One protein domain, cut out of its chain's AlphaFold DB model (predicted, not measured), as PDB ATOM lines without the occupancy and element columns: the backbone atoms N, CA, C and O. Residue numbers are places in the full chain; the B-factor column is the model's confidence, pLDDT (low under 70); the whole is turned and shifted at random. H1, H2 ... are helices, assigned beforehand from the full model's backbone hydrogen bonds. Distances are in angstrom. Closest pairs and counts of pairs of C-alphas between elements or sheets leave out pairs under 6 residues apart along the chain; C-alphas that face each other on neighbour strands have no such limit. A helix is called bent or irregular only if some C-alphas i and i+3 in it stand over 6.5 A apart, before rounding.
ATOM      1  N   TYR A  36     140.768 159.979 127.591       70.06
ATOM      2  CA  TYR A  36     140.268 159.134 126.501       70.06
ATOM      3  C   TYR A  36     141.393 158.497 125.675       70.06
ATOM      4  O   TYR A  36     141.270 157.338 125.276       70.06
ATOM      5  N   ASP A  37     142.495 159.217 125.463       73.06
ATOM      6  CA  ASP A  37     143.696 158.720 124.782       73.06
ATOM      7  C   ASP A  37     144.358 157.562 125.549       73.06
ATOM      8  O   ASP A  37     144.756 156.552 124.965       73.06
ATOM      9  N   ASN A  38     144.402 157.667 126.874       79.44
ATOM     10  CA  ASN A  38     145.001 156.668 127.747       79.44
ATOM     11  C   ASN A  38     144.049 155.504 128.070       79.44
ATOM     12  O   ASN A  38     144.514 154.399 128.324       79.44
ATOM     13  N   ALA A  39     142.728 155.698 128.022       86.25
ATOM     14  CA  ALA A  39     141.747 154.683 128.419       86.25
ATOM     15  C   ALA A  39     141.864 153.379 127.606       86.25
ATOM     16  O   ALA A  39     141.748 152.280 128.161       86.25
ATOM     17  N   LEU A  40     142.130 153.481 126.299       86.44
ATOM     18  CA  LEU A  40     142.356 152.306 125.453       86.44
ATOM     19  C   LEU A  40     143.662 151.600 125.834       86.44
ATOM     20  O   LEU A  40     143.670 150.383 126.020       86.44
ATOM     21  N   ALA A  41     144.746 152.359 126.009       86.62
ATOM     22  CA  ALA A  41     146.034 151.819 126.432       86.62
ATOM     23  C   ALA A  41     145.941 151.137 127.810       86.62
ATOM     24  O   ALA A  41     146.465 150.038 127.996       86.62
ATOM     25  N   GLU A  42     145.214 151.740 128.754       89.38
ATOM     26  CA  GLU A  42     144.957 151.194 130.089       89.38
ATOM     27  C   GLU A  42     144.126 149.909 130.053       89.38
ATOM     28  O   GLU A  42     144.389 148.967 130.806       89.38
ATOM     29  N   SER A  43     143.150 149.834 129.151       91.44
ATOM     30  CA  SER A  43     142.348 148.627 128.959       91.44
ATOM     31  C   SER A  43     143.200 147.478 128.413       91.44
ATOM     32  O   SER A  43     143.163 146.370 128.950       91.44
ATOM     33  N   VAL A  44     144.037 147.753 127.405       92.19
ATOM     34  CA  VAL A  44     144.943 146.760 126.806       92.19
ATOM     35  C   VAL A  44     145.987 146.278 127.818       92.19
ATOM     36  O   VAL A  44     146.170 145.071 127.981       92.19
ATOM     37  N   ILE A  45     146.627 147.179 128.576       92.94
ATOM     38  CA  ILE A  45     147.599 146.770 129.606       92.94
ATOM     39  C   ILE A  45     146.926 146.023 130.768       92.94
ATOM     40  O   ILE A  45     147.536 145.138 131.376       92.94
ATOM     41  N   GLY A  46     145.671 146.356 131.088       93.88
ATOM     42  CA  GLY A  46     144.864 145.636 132.068       93.88
ATOM     43  C   GLY A  46     144.609 144.189 131.647       93.88
ATOM     44  O   GLY A  46     144.758 143.273 132.465       93.88
ATOM     45  N   LEU A  47     144.299 143.984 130.366       93.38
ATOM     46  CA  LEU A  47     144.102 142.664 129.785       93.38
ATOM     47  C   LEU A  47     145.403 141.858 129.768       93.38
ATOM     48  O   LEU A  47     145.445 140.778 130.349       93.38
ATOM     49  N   TYR A  48     146.483 142.435 129.238       93.94
ATOM     50  CA  TYR A  48     147.822 141.837 129.227       93.94
ATOM     51  C   TYR A  48     148.249 141.340 130.618       93.94
ATOM     52  O   TYR A  48     148.663 140.194 130.801       93.94
ATOM     53  N   LYS A  49     148.090 142.182 131.648       94.06
ATOM     54  CA  LYS A  49     148.433 141.807 133.028       94.06
ATOM     55  C   LYS A  49     147.558 140.679 133.567       94.06
ATOM     56  O   LYS A  49     148.012 139.912 134.411       94.06
ATOM     57  N   THR A  50     146.304 140.601 133.139       94.31
ATOM     58  CA  THR A  50     145.365 139.579 133.608       94.31
ATOM     59  C   THR A  50     145.622 138.245 132.917       94.31
ATOM     60  O   THR A  50     145.827 137.241 133.591       94.31
ATOM     61  N   GLU A  51     145.684 138.241 131.592       91.94
ATOM     62  CA  GLU A  51     145.798 137.023 130.791       91.94
ATOM     63  C   GLU A  51     147.208 136.441 130.789       91.94
ATOM     64  O   GLU A  51     147.376 135.239 130.983       91.94
ATOM     65  N   LEU A  52     148.232 137.272 130.592       93.19
ATOM     66  CA  LEU A  52     149.604 136.787 130.537       93.19
ATOM     67  C   LEU A  52     150.207 136.731 131.939       93.19
ATOM     68  O   LEU A  52     150.560 135.662 132.429       93.19
ATOM     69  N   ILE A  53     150.309 137.878 132.612       93.62
ATOM     70  CA  ILE A  53     151.133 137.970 133.824       93.62
ATOM     71  C   ILE A  53     150.530 137.192 134.998       93.62
ATOM     72  O   ILE A  53     151.263 136.484 135.687       93.62
ATOM     73  N   ARG A  54     149.217 137.318 135.235       91.00
ATOM     74  CA  ARG A  54     148.532 136.665 136.362       91.00
ATOM     75  C   ARG A  54     148.128 135.222 136.053       91.00
ATOM     76  O   ARG A  54     148.437 134.351 136.857       91.00
ATOM     77  N   ASN A  55     147.471 134.961 134.921       88.06
ATOM     78  CA  ASN A  55     146.923 133.627 134.639       88.06
ATOM     79  C   ASN A  55     147.980 132.607 134.188       88.06
ATOM     80  O   ASN A  55     147.897 131.451 134.591       88.06
ATOM     81  N   LYS A  56     148.996 133.007 133.409       85.38
ATOM     82  CA  LYS A  56     150.109 132.117 133.003       85.38
ATOM     83  C   LYS A  56     151.312 132.177 133.962       85.38
ATOM     84  O   LYS A  56     152.391 131.679 133.654       85.38
ATOM     85  N   GLY A  57     151.139 132.807 135.126       74.44
ATOM     86  CA  GLY A  57     152.206 133.174 136.053       74.44
ATOM     87  C   GLY A  57     152.998 131.993 136.615       74.44
ATOM     88  O   GLY A  57     152.539 131.287 137.510       74.44
ATOM     89  N   SER A  58     154.226 131.830 136.121       84.44
ATOM     90  CA  SER A  58     155.315 131.010 136.687       84.44
ATOM     91  C   SER A  58     156.680 131.491 136.166       84.44
ATOM     92  O   SER A  58     157.569 130.698 135.862       84.44
ATOM     93  N   TRP A  59     156.822 132.810 136.024       94.19
ATOM     94  CA  TRP A  59     157.987 133.467 135.431       94.19
ATOM     95  C   TRP A  59     159.211 133.339 136.341       94.19
ATOM     96  O   TRP A  59     159.160 133.738 137.506       94.19
ATOM     97  N   ARG A  60     160.314 132.785 135.830       92.69
ATOM     98  CA  ARG A  60     161.560 132.582 136.589       92.69
ATOM     99  C   ARG A  60     162.553 133.724 136.385       92.69
ATOM    100  O   ARG A  60     163.469 133.878 137.190       92.69
ATOM    101  N   GLY A  61     162.356 134.532 135.345       93.25
ATOM    102  CA  GLY A  61     163.198 135.673 135.006       93.25
ATOM    103  C   GLY A  61     162.571 136.576 133.945       93.25
ATOM    104  O   GLY A  61     161.439 136.355 133.520       93.25
ATOM    105  N   LEU A  62     163.320 137.607 133.544       94.12
ATOM    106  CA  LEU A  62     162.890 138.569 132.525       94.12
ATOM    107  C   LEU A  62     162.695 137.900 131.164       94.12
ATOM    108  O   LEU A  62     161.658 138.122 130.551       94.12
ATOM    109  N   ASP A  63     163.618 137.029 130.759       95.62
ATOM    110  CA  ASP A  63     163.563 136.315 129.479       95.62
ATOM    111  C   ASP A  63     162.236 135.559 129.301       95.62
ATOM    112  O   ASP A  63     161.596 135.664 128.258       95.62
ATOM    113  N   ASP A  64     161.757 134.862 130.342       94.25
ATOM    114  CA  ASP A  64     160.478 134.140 130.278       94.25
ATOM    115  C   ASP A  64     159.301 135.099 130.023       94.25
ATOM    116  O   ASP A  64     158.377 134.783 129.271       94.25
ATOM    117  N   VAL A  65     159.333 136.285 130.642       94.94
ATOM    118  CA  VAL A  65     158.312 137.321 130.447       94.94
ATOM    119  C   VAL A  65     158.425 137.932 129.054       94.94
ATOM    120  O   VAL A  65     157.397 138.183 128.433       94.94
ATOM    121  N   GLU A  66     159.635 138.156 128.538       95.81
ATOM    122  CA  GLU A  66     159.855 138.673 127.184       95.81
ATOM    123  C   GLU A  66     159.288 137.720 126.131       95.81
ATOM    124  O   GLU A  66     158.487 138.145 125.298       95.81
ATOM    125  N   PHE A  67     159.603 136.423 126.216       94.75
ATOM    126  CA  PHE A  67     159.030 135.420 125.316       94.75
ATOM    127  C   PHE A  67     157.507 135.341 125.439       94.75
ATOM    128  O   PHE A  67     156.808 135.404 124.428       94.75
ATOM    129  N   GLY A  68     156.973 135.306 126.664       94.31
ATOM    130  CA  GLY A  68     155.525 135.329 126.879       94.31
ATOM    131  C   GLY A  68     154.855 136.592 126.322       94.31
ATOM    132  O   GLY A  68     153.729 136.531 125.828       94.31
ATOM    133  N   THR A  69     155.545 137.735 126.363       95.25
ATOM    134  CA  THR A  69     155.062 139.002 125.792       95.25
ATOM    135  C   THR A  69     154.994 138.918 124.276       95.25
ATOM    136  O   THR A  69     153.987 139.321 123.700       95.25
ATOM    137  N   LEU A  70     156.037 138.384 123.631       94.81
ATOM    138  CA  LEU A  70     156.075 138.212 122.178       94.81
ATOM    139  C   LEU A  70     154.918 137.332 121.698       94.81
ATOM    140  O   LEU A  70     154.200 137.723 120.780       94.81
ATOM    141  N   GLU A  71     154.688 136.198 122.361       93.38
ATOM    142  CA  GLU A  71     153.570 135.304 122.046       93.38
ATOM    143  C   GLU A  71     152.209 135.977 122.260       93.38
ATOM    144  O   GLU A  71     151.315 135.854 121.424       93.38
ATOM    145  N   TRP A  72     152.037 136.712 123.364       93.81
ATOM    146  CA  TRP A  72     150.776 137.400 123.646       93.81
ATOM    147  C   TRP A  72     150.494 138.517 122.632       93.81
ATOM    148  O   TRP A  72     149.358 138.664 122.192       93.81
ATOM    149  N   VAL A  73     151.516 139.280 122.228       93.94
ATOM    150  CA  VAL A  73     151.394 140.349 121.220       93.94
ATOM    151  C   VAL A  73     151.084 139.778 119.839       93.94
ATOM    152  O   VAL A  73     150.254 140.345 119.127       93.94
ATOM    153  N   ASP A  74     151.725 138.672 119.457       92.44
ATOM    154  CA  ASP A  74     151.422 137.977 118.205       92.44
ATOM    155  C   ASP A  74     149.969 137.486 118.192       92.44
ATOM    156  O   ASP A  74     149.202 137.823 117.290       92.44
ATOM    157  N   TRP A  75     149.544 136.795 119.255       90.94
ATOM    158  CA  TRP A  75     148.166 136.332 119.398       90.94
ATOM    159  C   TRP A  75     147.150 137.483 119.374       90.94
ATOM    160  O   TRP A  75     146.165 137.414 118.638       90.94
ATOM    161  N   TRP A  76     147.389 138.558 120.131       89.50
ATOM    162  CA  TRP A  76     146.483 139.708 120.211       89.50
ATOM    163  C   TRP A  76     146.256 140.357 118.841       89.50
ATOM    164  O   TRP A  76     145.121 140.679 118.489       89.50
ATOM    165  N   ASN A  77     147.320 140.512 118.048       90.19
ATOM    166  CA  ASN A  77     147.242 141.181 116.750       90.19
ATOM    167  C   ASN A  77     146.776 140.263 115.610       90.19
ATOM    168  O   ASN A  77     146.156 140.753 114.668       90.19
ATOM    169  N   ASN A  78     147.057 138.957 115.682       88.12
ATOM    170  CA  ASN A  78     146.856 138.035 114.557       88.12
ATOM    171  C   ASN A  78     145.751 136.984 114.778       88.12
ATOM    172  O   ASN A  78     145.277 136.399 113.806       88.12
ATOM    173  N   ALA A  79     145.313 136.744 116.018       77.81
ATOM    174  CA  ALA A  79     144.367 135.670 116.359       77.81
ATOM    175  C   ALA A  79     143.225 136.083 117.319       77.81
ATOM    176  O   ALA A  79     142.279 135.318 117.528       77.81
ATOM    177  N   GLY A  80     143.295 137.283 117.900       64.44
ATOM    178  CA  GLY A  80     142.622 137.688 119.140       64.44
ATOM    179  C   GLY A  80     141.092 137.829 119.175       64.44
ATOM    180  O   GLY A  80     140.603 138.546 120.043       64.44
ATOM    181  N   CYS A  81     140.294 137.185 118.312       51.38
ATOM    182  CA  CYS A  81     138.828 137.295 118.425       51.38
ATOM    183  C   CYS A  81     137.983 136.013 118.431       51.38
ATOM    184  O   CYS A  81     136.771 136.158 118.581       51.38
TER     185      CYS A  81
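This is residues 36 to 81 of the 86 residues of the protein "Transposase" of Actinobacteria bacterium (UniProt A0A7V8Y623). Two helices make an open V, H1 and then H2 folding back at a steep angle, with the link of residues 55 to 61 at the closed end. Residues 36 to 43 of H1 stick out as a free arm. The printed part has 46 residues with two named helices, H1 then H2, no named strand, and is all helix. It is only just loose, close to compact, with a radius of gyration of the C-alphas of 11.4 A, and elongated, spanning 35 by 20 by 16 A.

H1, residues 36 to 54, touches H2, residues 62 to 78, with residues 48 to 53 alone, and H2 touches it with residues 65 to 72 alone. Their closest C-alphas, those of Leu 52 and Trp 72, are 7.0 A apart. They run opposite ways at a steep tilt of 59 degrees. In H2 every O i to N i+4 pair is within hydrogen-bond range; in H1, 11 of 15 are.

H1 begins at C-alpha 36 (140.268, 159.134, 126.501) and is 25.9 A long. It is irregular, but only just: C-alphas 37 and 40 are 6.6 A apart. H2, 24.1 A long, ends at C-alpha 78 (146.856, 138.035, 114.557).

The C-alphas farthest apart, those of Tyr 36 and Arg 60, are 35.5 A apart. The printed part has no cut, and the link is short. Residues 80 to 81 have pLDDT under 70.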